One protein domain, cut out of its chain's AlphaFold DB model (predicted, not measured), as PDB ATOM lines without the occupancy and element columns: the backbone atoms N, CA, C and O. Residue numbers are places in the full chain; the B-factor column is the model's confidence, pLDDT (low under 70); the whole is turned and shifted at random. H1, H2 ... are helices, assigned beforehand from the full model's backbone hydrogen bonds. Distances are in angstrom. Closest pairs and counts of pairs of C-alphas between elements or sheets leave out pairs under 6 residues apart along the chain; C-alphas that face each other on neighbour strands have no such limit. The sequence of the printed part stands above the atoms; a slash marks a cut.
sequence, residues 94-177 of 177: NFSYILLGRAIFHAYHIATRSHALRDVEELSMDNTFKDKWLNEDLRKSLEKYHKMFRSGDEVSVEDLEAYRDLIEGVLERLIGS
ATOM      1  N   ASN A  94      49.740   4.706  23.006       75.88
ATOM      2  CA  ASN A  94      48.428   4.925  22.403       75.88
ATOM      3  C   ASN A  94      48.492   5.082  20.880       75.88
ATOM      4  O   ASN A  94      47.457   4.977  20.229       75.88
ATOM      5  N   PHE A  95      49.674   5.310  20.300       78.75
ATOM      6  CA  PHE A  95      49.807   5.594  18.873       78.75
ATOM      7  C   PHE A  95      49.226   4.480  17.996       78.75
ATOM      8  O   PHE A  95      48.433   4.755  17.100       78.75
ATOM      9  N   SER A  96      49.553   3.222  18.298       83.19
ATOM     10  CA  SER A  96      49.047   2.057  17.564       83.19
ATOM     11  C   SER A  96      47.516   1.972  17.599       83.19
ATOM     12  O   SER A  96      46.893   1.682  16.582       83.19
ATOM     13  N   TYR A  97      46.899   2.308  18.736       83.81
ATOM     14  CA  TYR A  97      45.443   2.350  18.882       83.81
ATOM     15  C   TYR A  97      44.808   3.523  18.125       83.81
ATOM     16  O   TYR A  97      43.744   3.358  17.537       83.81
ATOM     17  N   ILE A  98      45.454   4.693  18.109       82.31
ATOM     18  CA  ILE A  98      44.981   5.869  17.363       82.31
ATOM     19  C   ILE A  98      45.007   5.582  15.860       82.31
ATOM     20  O   ILE A  98      44.012   5.815  15.175       82.31
ATOM     21  N   LEU A  99      46.125   5.055  15.352       83.88
ATOM     22  CA  LEU A  99      46.287   4.742  13.934       83.88
ATOM     23  C   LEU A  99      45.272   3.687  13.485       83.88
ATOM     24  O   LEU A  99      44.554   3.894  12.507       83.88
ATOM     25  N   LEU A 100      45.175   2.590  14.241       87.56
ATOM     26  CA  LEU A 100      44.231   1.515  13.964       87.56
ATOM     27  C   LEU A 100      42.778   2.006  14.032       87.56
ATOM     28  O   LEU A 100      42.000   1.735  13.122       87.56
ATOM     29  N   GLY A 101      42.424   2.772  15.066       86.56
ATOM     30  CA  GLY A 101      41.076   3.313  15.226       86.56
ATOM     31  C   GLY A 101      40.664   4.221  14.070       86.56
ATOM     32  O   GLY A 101      39.541   4.111  13.584       86.56
ATOM     33  N   ARG A 102      41.583   5.055  13.564       84.94
ATOM     34  CA  ARG A 102      41.328   5.882  12.373       84.94
ATOM     35  C   ARG A 102      41.158   5.034  11.116       84.94
ATOM     36  O   ARG A 102      40.265   5.332  10.329       84.94
ATOM     37  N   ALA A 103      41.969   3.995  10.924       88.25
ATOM     38  CA  ALA A 103      41.828   3.097   9.778       88.25
ATOM     39  C   ALA A 103      40.467   2.377   9.788       88.25
ATOM     40  O   ALA A 103      39.761   2.384   8.782       88.25
ATOM     41  N   ILE A 104      40.062   1.846  10.947       89.31
ATOM     42  CA  ILE A 104      38.755   1.202  11.139       89.31
ATOM     43  C   ILE A 104      37.616   2.200  10.910       89.31
ATOM     44  O   ILE A 104      36.645   1.861  10.243       89.31
ATOM     45  N   PHE A 105      37.742   3.436  11.406       87.69
ATOM     46  CA  PHE A 105      36.757   4.493  11.175       87.69
ATOM     47  C   PHE A 105      36.539   4.760   9.685       87.69
ATOM     48  O   PHE A 105      35.401   4.761   9.231       87.69
ATOM     49  N   HIS A 106      37.617   4.927   8.913       87.69
ATOM     50  CA  HIS A 106      37.506   5.167   7.474       87.69
ATOM     51  C   HIS A 106      36.918   3.956   6.748       87.69
ATOM     52  O   HIS A 106      36.044   4.129   5.905       87.69
ATOM     53  N   ALA A 107      37.350   2.739   7.095       89.62
ATOM     54  CA  ALA A 107      36.809   1.517   6.508       89.62
ATOM     55  C   ALA A 107      35.301   1.386   6.771       89.62
ATOM     56  O   ALA A 107      34.532   1.188   5.833       89.62
ATOM     57  N   TYR A 108      34.873   1.578   8.023       88.38
ATOM     58  CA  TYR A 108      33.463   1.593   8.414       88.38
ATOM     59  C   TYR A 108      32.674   2.653   7.643       88.38
ATOM     60  O   TYR A 108      31.621   2.359   7.080       88.38
ATOM     61  N   HIS A 109      33.194   3.877   7.577       86.62
ATOM     62  CA  HIS A 109      32.496   4.990   6.948       86.62
ATOM     63  C   HIS A 109      32.356   4.808   5.432       86.62
ATOM     64  O   HIS A 109      31.300   5.078   4.871       86.62
ATOM     65  N   ILE A 110      33.404   4.323   4.762       87.69
ATOM     66  CA  ILE A 110      33.367   4.041   3.323       87.69
ATOM     67  C   ILE A 110      32.414   2.878   3.036       87.69
ATOM     68  O   ILE A 110      31.633   2.959   2.093       87.69
ATOM     69  N   ALA A 111      32.455   1.816   3.844       88.00
ATOM     70  CA  ALA A 111      31.639   0.625   3.623       88.00
ATOM     71  C   ALA A 111      30.144   0.851   3.894       88.00
ATOM     72  O   ALA A 111      29.307   0.235   3.242       88.00
ATOM     73  N   THR A 112      29.800   1.734   4.834       85.12
ATOM     74  CA  THR A 112      28.400   2.045   5.178       85.12
ATOM     75  C   THR A 112      27.806   3.184   4.351       85.12
ATOM     76  O   THR A 112      26.590   3.395   4.371       85.12
ATOM     77  N   ARG A 113      28.627   3.917   3.590       82.75
ATOM     78  CA  ARG A 113      28.143   5.009   2.749       82.75
ATOM     79  C   ARG A 113      27.437   4.484   1.502       82.75
ATOM     80  O   ARG A 113      27.985   3.707   0.726       82.75
ATOM     81  N   SER A 114      26.232   4.995   1.249       81.31
ATOM     82  CA  SER A 114      25.498   4.691   0.019       81.31
ATOM     83  C   SER A 114      26.200   5.247  -1.222       81.31
ATOM     84  O   SER A 114      26.491   6.440  -1.302       81.31
ATOM     85  N   HIS A 115      26.361   4.407  -2.247       75.81
ATOM     86  CA  HIS A 115      26.917   4.794  -3.550       75.81
ATOM     87  C   HIS A 115      26.055   5.803  -4.333       75.81
ATOM     88  O   HIS A 115      26.517   6.359  -5.328       75.81
ATOM     89  N   ALA A 116      24.803   6.032  -3.922       78.62
ATOM     90  CA  ALA A 116      23.909   6.996  -4.565       78.62
ATOM     91  C   ALA A 116      24.160   8.450  -4.118       78.62
ATOM     92  O   ALA A 116      23.693   9.384  -4.775       78.62
ATOM     93  N   LEU A 117      24.888   8.650  -3.017       76.12
ATOM     94  CA  LEU A 117      25.211   9.967  -2.475       76.12
ATOM     95  C   LEU A 117      26.424  10.551  -3.218       76.12
ATOM     96  O   LEU A 117      27.484   9.934  -3.288       76.12
ATOM     97  N   ARG A 118      26.249  11.734  -3.823       74.50
ATOM     98  CA  ARG A 118      27.273  12.437  -4.630       74.50
ATOM     99  C   ARG A 118      27.818  13.693  -3.943       74.50
ATOM    100  O   ARG A 118      28.487  14.500  -4.582       74.50
ATOM    101  N   ASP A 119      27.475  13.885  -2.680       79.25
ATOM    102  CA  ASP A 119      27.913  14.998  -1.851       79.25
ATOM    103  C   ASP A 119      29.364  14.831  -1.374       79.25
ATOM    104  O   ASP A 119      29.932  13.737  -1.350       79.25
ATOM    105  N   VAL A 120      30.002  15.947  -1.021       73.25
ATOM    106  CA  VAL A 120      31.293  15.912  -0.326       73.25
ATOM    107  C   VAL A 120      30.997  15.623   1.135       73.25
ATOM    108  O   VAL A 120      30.241  16.357   1.764       73.25
ATOM    109  N   GLU A 121      31.580  14.552   1.659       69.44
ATOM    110  CA  GLU A 121      31.399  14.177   3.055       69.44
ATOM    111  C   GLU A 121      32.623  14.561   3.864       69.44
ATOM    112  O   GLU A 121      33.758  14.230   3.509       69.44
ATOM    113  N   GLU A 122      32.374  15.265   4.958       74.75
ATOM    114  CA  GLU A 122      33.402  15.664   5.898       74.75
ATOM    115  C   GLU A 122      33.540  14.578   6.971       74.75
ATOM    116  O   GLU A 122      32.696  14.423   7.853       74.75
ATOM    117  N   LEU A 123      34.608  13.786   6.870       73.56
ATOM    118  CA  LEU A 123      34.897  12.713   7.817       73.56
ATOM    119  C   LEU A 123      35.407  13.297   9.138       73.56
ATOM    120  O   LEU A 123      36.598  13.564   9.300       73.56
ATOM    121  N   SER A 124      34.503  13.456  10.103       74.56
ATOM    122  CA  SER A 124      34.837  13.843  11.473       74.56
ATOM    123  C   SER A 124      34.692  12.648  12.410       74.56
ATOM    124  O   SER A 124      33.608  12.087  12.564       74.56
ATOM    125  N   MET A 125      35.798  12.238  13.030       72.19
ATOM    126  CA  MET A 125      35.793  11.173  14.029       72.19
ATOM    127  C   MET A 125      35.576  11.791  15.409       72.19
ATOM    128  O   MET A 125      36.454  12.479  15.931       72.19
ATOM    129  N   ASP A 126      34.414  11.535  16.003       69.75
ATOM    130  CA  ASP A 126      34.147  11.932  17.381       69.75
ATOM    131  C   ASP A 126      34.812  10.978  18.395       69.75
ATOM    132  O   ASP A 126      35.339   9.911  18.062       69.75
ATOM    133  N   ASN A 127      34.780  11.361  19.673       68.38
ATOM    134  CA  ASN A 127      35.348  10.545  20.750       68.38
ATOM    135  C   ASN A 127      34.522   9.284  21.068       68.38
ATOM    136  O   ASN A 127      34.995   8.440  21.825       68.38
ATOM    137  N   THR A 128      33.318   9.140  20.505       71.94
ATOM    138  CA  THR A 128      32.405   8.016  20.773       71.94
ATOM    139  C   THR A 128      32.695   6.818  19.878       71.94
ATOM    140  O   THR A 128      32.434   5.677  20.262       71.94
ATOM    141  N   PHE A 129      33.298   7.038  18.703       80.81
ATOM    142  CA  PHE A 129      33.619   5.948  17.783       80.81
ATOM    143  C   PHE A 129      34.554   4.907  18.405       80.81
ATOM    144  O   PHE A 129      34.425   3.715  18.127       80.81
ATOM    145  N   LYS A 130      35.460   5.335  19.294       81.19
ATOM    146  CA  LYS A 130      36.342   4.433  20.042       81.19
ATOM    147  C   LYS A 130      35.557   3.318  20.735       81.19
ATOM    148  O   LYS A 130      35.954   2.162  20.633       81.19
ATOM    149  N   ASP A 131      34.440   3.653  21.371       82.06
ATOM    150  CA  ASP A 131      33.649   2.703  22.153       82.06
ATOM    151  C   ASP A 131      32.907   1.692  21.259       82.06
ATOM    152  O   ASP A 131      32.558   0.604  21.712       82.06
ATOM    153  N   LYS A 132      32.718   2.007  19.966       84.62
ATOM    154  CA  LYS A 132      32.124   1.084  18.985       84.62
ATOM    155  C   LYS A 132      33.077  -0.039  18.583       84.62
ATOM    156  O   LYS A 132      32.636  -1.168  18.374       84.62
ATOM    157  N   TRP A 133      34.371   0.254  18.445       87.00
ATOM    158  CA  TRP A 133      35.339  -0.718  17.924       87.00
ATOM    159  C   TRP A 133      36.243  -1.320  19.005       87.00
ATOM    160  O   TRP A 133      36.578  -2.501  18.917       87.00
ATOM    161  N   LEU A 134      36.604  -0.552  20.038       87.06
ATOM    162  CA  LEU A 134      37.586  -0.935  21.051       87.06
ATOM    163  C   LEU A 134      36.934  -1.134  22.421       87.06
ATOM    164  O   LEU A 134      36.723  -0.181  23.168       87.06
ATOM    165  N   ASN A 135      36.695  -2.394  22.779       89.25
ATOM    166  CA  ASN A 135      36.345  -2.786  24.144       89.25
ATOM    167  C   ASN A 135      37.594  -3.248  24.922       89.25
ATOM    168  O   ASN A 135      38.669  -3.437  24.349       89.25
ATOM    169  N   GLU A 136      37.458  -3.424  26.238       88.75
ATOM    170  CA  GLU A 136      38.587  -3.777  27.108       88.75
ATOM    171  C   GLU A 136      39.187  -5.160  26.807       88.75
ATOM    172  O   GLU A 136      40.399  -5.338  26.929       88.75
ATOM    173  N   ASP A 137      38.386  -6.131  26.365       92.81
ATOM    174  CA  ASP A 137      38.887  -7.470  26.029       92.81
ATOM    175  C   ASP A 137      39.705  -7.457  24.736       92.81
ATOM    176  O   ASP A 137      40.824  -7.968  24.703       92.81
ATOM    177  N   LEU A 138      39.211  -6.778  23.697       92.69
ATOM    178  CA  LEU A 138      39.956  -6.558  22.462       92.69
ATOM    179  C   LEU A 138      41.233  -5.766  22.737       92.69
ATOM    180  O   LEU A 138      42.291  -6.112  22.218       92.69
ATOM    181  N   ARG A 139      41.162  -4.728  23.576       90.06
ATOM    182  CA  ARG A 139      42.339  -3.945  23.960       90.06
ATOM    183  C   ARG A 139      43.425  -4.835  24.566       90.06
ATOM    184  O   ARG A 139      44.575  -4.743  24.146       90.06
ATOM    185  N   LYS A 140      43.067  -5.724  25.499       91.94
ATOM    186  CA  LYS A 140      44.009  -6.690  26.092       91.94
ATOM    187  C   LYS A 140      44.611  -7.623  25.042       91.94
ATOM    188  O   LYS A 140      45.817  -7.858  25.076       91.94
ATOM    189  N   SER A 141      43.802  -8.111  24.102       94.19
ATOM    190  CA  SER A 141      44.272  -8.959  23.000       94.19
ATOM    191  C   SER A 141      45.248  -8.222  22.071       94.19
ATOM    192  O   SER A 141      46.268  -8.784  21.683       94.19
ATOM    193  N   LEU A 142      44.992  -6.944  21.769       94.69
ATOM    194  CA  LEU A 142      45.846  -6.108  20.915       94.69
ATOM    195  C   LEU A 142      47.159  -5.686  21.598       94.69
ATOM    196  O   LEU A 142      48.168  -5.512  20.914       94.69
ATOM    197  N   GLU A 143      47.174  -5.550  22.929       93.38
ATOM    198  CA  GLU A 143      48.325  -5.072  23.716       93.38
ATOM    199  C   GLU A 143      49.611  -5.862  23.412       93.38
ATOM    200  O   GLU A 143      50.676  -5.263  23.228       93.38
ATOM    201  N   LYS A 144      49.512  -7.200  23.309       93.06
ATOM    202  CA  LYS A 144      50.643  -8.085  22.969       93.06
ATOM    203  C   LYS A 144      51.252  -7.691  21.621       93.06
ATOM    204  O   LYS A 144      52.458  -7.462  21.538       93.06
ATOM    205  N   TYR A 145      50.420  -7.573  20.588       93.12
ATOM    206  CA  TYR A 145      50.858  -7.268  19.226       93.12
ATOM    207  C   TYR A 145      51.386  -5.843  19.107       93.12
ATOM    208  O   TYR A 145      52.453  -5.625  18.551       93.12
ATOM    209  N   HIS A 146      50.713  -4.862  19.707       91.19
ATOM    210  CA  HIS A 146      51.176  -3.471  19.681       91.19
ATOM    211  C   HIS A 146      52.497  -3.289  20.428       91.19
ATOM    212  O   HIS A 146      53.308  -2.451  20.039       91.19
ATOM    213  N   LYS A 147      52.747  -4.064  21.489       90.38
ATOM    214  CA  LYS A 147      54.058  -4.090  22.149       90.38
ATOM    215  C   LYS A 147      55.129  -4.692  21.238       90.38
ATOM    216  O   LYS A 147      56.204  -4.110  21.151       90.38
ATOM    217  N   MET A 148      54.821  -5.796  20.565       88.94
ATOM    218  CA  MET A 148      55.725  -6.463  19.625       88.94
ATOM    219  C   MET A 148      56.044  -5.582  18.406       88.94
ATOM    220  O   MET A 148      57.201  -5.384  18.072       88.94
ATOM    221  N   PHE A 149      55.054  -4.924  17.803       86.00
ATOM    222  CA  PHE A 149      55.292  -4.008  16.678       86.00
ATOM    223  C   PHE A 149      56.164  -2.808  17.063       86.00
ATOM    224  O   PHE A 149      56.857  -2.245  16.220       86.00
ATOM    225  N   ARG A 150      56.142  -2.404  18.340       81.56
ATOM    226  CA  ARG A 150      56.998  -1.330  18.855       81.56
ATOM    227  C   ARG A 150      58.403  -1.788  19.236       81.56
ATOM    228  O   ARG A 150      59.268  -0.923  19.336       81.56
ATOM    229  N   SER A 151      58.639  -3.077  19.492       82.69
ATOM    230  CA  SER A 151      59.975  -3.550  19.883       82.69
ATOM    231  C   SER A 151      60.964  -3.523  18.720       82.69
ATOM    232  O   SER A 151      62.164  -3.435  18.956       82.69
ATOM    233  N   GLY A 152      60.464  -3.514  17.480       74.94
ATOM    234  CA  GLY A 152      61.295  -3.569  16.277       74.94
ATOM    235  C   GLY A 152      61.818  -4.974  15.974       74.94
ATOM    236  O   GLY A 152      62.619  -5.127  15.054       74.94
ATOM    237  N   ASP A 153      61.363  -5.974  16.730       80.69
ATOM    238  CA  ASP A 153      61.655  -7.377  16.471       80.69
ATOM    239  C   ASP A 153      60.946  -7.847  15.196       80.69
ATOM    240  O   ASP A 153      59.916  -7.301  14.784       80.69
ATOM    241  N   GLU A 154      61.497  -8.888  14.574       82.75
ATOM    242  CA  GLU A 154      60.832  -9.559  13.464       82.75
ATOM    243  C   GLU A 154      59.508 -10.165  13.942       82.75
ATOM    244  O   GLU A 154      59.443 -10.853  14.963       82.75
ATOM    245  N   VAL A 155      58.438  -9.878  13.205       87.38
ATOM    246  CA  VAL A 155      57.099 -10.374  13.514       87.38
ATOM    247  C   VAL A 155      56.875 -11.673  12.750       87.38
ATOM    248  O   VAL A 155      57.032 -11.703  11.530       87.38
ATOM    249  N   SER A 156      56.483 -12.732  13.460       91.75
ATOM    250  CA  SER A 156      56.147 -14.018  12.845       91.75
ATOM    251  C   SER A 156      54.907 -13.909  11.948       91.75
ATOM    252  O   SER A 156      54.031 -13.064  12.164       91.75
ATOM    253  N   VAL A 157      54.809 -14.785  10.946       92.69
ATOM    254  CA  VAL A 157      53.622 -14.850  10.076       92.69
ATOM    255  C   VAL A 157      52.394 -15.230  10.901       92.69
ATOM    256  O   VAL A 157      51.326 -14.654  10.722       92.69
ATOM    257  N   GLU A 158      52.558 -16.136  11.861       93.69
ATOM    258  CA  GLU A 158      51.498 -16.596  12.751       93.69
ATOM    259  C   GLU A 158      50.945 -15.462  13.625       93.69
ATOM    260  O   GLU A 158      49.732 -15.345  13.793       93.69
ATOM    261  N   ASP A 159      51.809 -14.596  14.167       93.25
ATOM    262  CA  ASP A 159      51.352 -13.447  14.946       93.25
ATOM    263  C   ASP A 159      50.694 -12.371  14.062       93.25
ATOM    264  O   ASP A 159      49.781 -11.687  14.531       93.25
ATOM    265  N   LEU A 160      51.126 -12.211  12.803       93.00
ATOM    266  CA  LEU A 160      50.471 -11.309  11.847       93.00
ATOM    267  C   LEU A 160      49.072 -11.795  11.467       93.00
ATOM    268  O   LEU A 160      48.145 -10.986  11.478       93.00
ATOM    269  N   GLU A 161      48.908 -13.086  11.173       94.56
ATOM    270  CA  GLU A 161      47.594 -13.675  10.880       94.56
ATOM    271  C   GLU A 161      46.677 -13.584  12.105       94.56
ATOM    272  O   GLU A 161      45.564 -13.081  12.004       94.56
ATOM    273  N   ALA A 162      47.172 -13.904  13.304       96.06
ATOM    274  CA  ALA A 162      46.370 -13.763  14.520       96.06
ATOM    275  C   ALA A 162      45.962 -12.301  14.800       96.06
ATOM    276  O   ALA A 162      44.857 -12.033  15.273       96.06
ATOM    277  N   TYR A 163      46.837 -11.330  14.508       96.12
ATOM    278  CA  TYR A 163      46.485  -9.912  14.592       96.12
ATOM    279  C   TYR A 163      45.426  -9.533  13.552       96.12
ATOM    280  O   TYR A 163      44.485  -8.810  13.872       96.12
ATOM    281  N   ARG A 164      45.566 -10.028  12.320       95.56
ATOM    282  CA  ARG A 164      44.610  -9.809  11.237       95.56
ATOM    283  C   ARG A 164      43.228 -10.350  11.594       95.56
ATOM    284  O   ARG A 164      42.275  -9.590  11.465       95.56
ATOM    285  N   ASP A 165      43.132 -11.569  12.115       96.62
ATOM    286  CA  ASP A 165      41.868 -12.189  12.537       96.62
ATOM    287  C   ASP A 165      41.128 -11.323  13.569       96.62
ATOM    288  O   ASP A 165      39.910 -11.142  13.500       96.62
ATOM    289  N   LEU A 166      41.865 -10.712  14.510       96.75
ATOM    290  CA  LEU A 166      41.283  -9.770  15.471       96.75
ATOM    291  C   LEU A 166      40.693  -8.536  14.780       96.75
ATOM    292  O   LEU A 166      39.635  -8.059  15.188       96.75
ATOM    293  N   ILE A 167      41.373  -7.992  13.767       95.81
ATOM    294  CA  ILE A 167      40.888  -6.815  13.034       95.81
ATOM    295  C   ILE A 167      39.715  -7.178  12.121       95.81
ATOM    296  O   ILE A 167      38.745  -6.422  12.070       95.81
ATOM    297  N   GLU A 168      39.762  -8.326  11.447       94.38
ATOM    298  CA  GLU A 168      38.658  -8.829  10.624       94.38
ATOM    299  C   GLU A 168      37.400  -9.012  11.474       94.38
ATOM    300  O   GLU A 168      36.368  -8.430  11.145       94.38
ATOM    301  N   GLY A 169      37.501  -9.650  12.645       94.62
ATOM    302  CA  GLY A 169      36.364  -9.782  13.563       94.62
ATOM    303  C   GLY A 169      35.800  -8.436  14.047       94.62
ATOM    304  O   GLY A 169      34.595  -8.299  14.279       94.62
ATOM    305  N   VAL A 170      36.637  -7.397  14.169       94.81
ATOM    306  CA  VAL A 170      36.162  -6.034  14.463       94.81
ATOM    307  C   VAL A 170      35.390  -5.451  13.288       94.81
ATOM    308  O   VAL A 170      34.324  -4.874  13.504       94.81
ATOM    309  N   LEU A 171      35.915  -5.578  12.069       93.69
ATOM    310  CA  LEU A 171      35.279  -5.052  10.863       93.69
ATOM    311  C   LEU A 171      33.969  -5.778  10.555       93.69
ATOM    312  O   LEU A 171      32.978  -5.110  10.278       93.69
ATOM    313  N   GLU A 172      33.922  -7.102  10.686       93.94
ATOM    314  CA  GLU A 172      32.699  -7.897  10.534       93.94
ATOM    315  C   GLU A 172      31.610  -7.443  11.504       93.94
ATOM    316  O   GLU A 172      30.477  -7.206  11.100       93.94
ATOM    317  N   ARG A 173      31.959  -7.224  12.776       93.19
ATOM    318  CA  ARG A 173      31.011  -6.712  13.775       93.19
ATOM    319  C   ARG A 173      30.505  -5.301  13.459       93.19
ATOM    320  O   ARG A 173      29.393  -4.962  13.849       93.19
ATOM    321  N   LEU A 174      31.326  -4.456  12.831       91.25
ATOM    322  CA  LEU A 174      30.983  -3.058  12.542       91.25
ATOM    323  C   LEU A 174      30.245  -2.866  11.213       91.25
ATOM    324  O   LEU A 174      29.448  -1.939  11.105       91.25
ATOM    325  N   ILE A 175      30.568  -3.674  10.204       89.31
ATOM    326  CA  ILE A 175      30.141  -3.492   8.808       89.31
ATOM    327  C   ILE A 175      29.207  -4.620   8.356       89.31
ATOM    328  O   ILE A 175      28.358  -4.399   7.504       89.31
ATOM    329  N   GLY A 176      29.347  -5.826   8.910       74.06
ATOM    330  CA  GLY A 176      28.630  -7.030   8.479       74.06
ATOM    331  C   GLY A 176      27.155  -7.111   8.887       74.06
ATOM    332  O   GLY A 176      26.614  -8.217   8.889       74.06
ATOM    333  N   SER A 177      26.515  -5.994   9.250       52.78
ATOM    334  CA  SER A 177      25.076  -5.913   9.549       52.78
ATOM    335  C   SER A 177      24.288  -5.287   8.409       52.78
ATOM    336  O   SER A 177      24.633  -4.134   8.061       52.78
TER     337      SER A 177
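This is residues 94 to 177 of the 177 residues of the protein "DUF3482 domain-containing protein" of Epsilonproteobacteria bacterium (UniProt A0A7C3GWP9). Helices H3 and H4 fold back on each other as a helical hairpin, and a third long helix, H1, meets the last part of H4 to form a V. The short H2 packs on residues 101 to 105 of H1, and a long loop folds back from the end of H1 to H2, with residues 114 to 120 sticking out. The printed part has 84 residues with four named helices, H1, H2, H3 and H4 in chain order, and no named strand; its class is all helix. It is only just loose, close to compact, with a radius of gyration of the C-alphas of 14.6 A, and spans 45 by 23 by 22 A.

H1, residues 95 to 112, begins at C-alpha 95 (49.807, 5.594, 18.873) and is 25.7 A long. H2 is residues 129 to 133, 6.9 A. H3, residues 136 to 151, is 22.6 A long with a kink of 31 degrees near residue 143. H4, residues 157 to 175, measures 26.1 A and ends at C-alpha 175 (30.141, -3.492, 8.808).

H4 is the hub, touching three helices. It touches H3 at a steep tilt of 39 degrees, opposite ways, closest at the C-alphas of Tyr 145 and Tyr 163, 6.9 A. Residues 104 to 112 of H1 touch residues 171 to 175 of H4, closest at the C-alphas of Tyr 108 and Ile 175, 6.1 A; the tilt is steep, 46 degrees, the same way. H2 touches H1, with the C-alphas of Gly 101 and Lys 130 closest at 6.8 A. H2 and H4 only just touch, with 3 pairs of C-alphas within 8 A, the closest those of Trp 133 and Val 170 at 6.4 A. H1 and H3 are close but not clearly touching. Every O i to N i+4 pair is within hydrogen-bond range in H1, H2 and H4; in H3, 10 of 12 are.

The C-alphas of Ala 116 and Asp 153, 45.5 A apart, are the two farthest apart. The printed part has no cut. The link from H1 to H2 is long, 16 residues; the other two are tight. Mean pLDDT of the printed part is 85.6, with residues 121, 126 to 127 and 177 under 70.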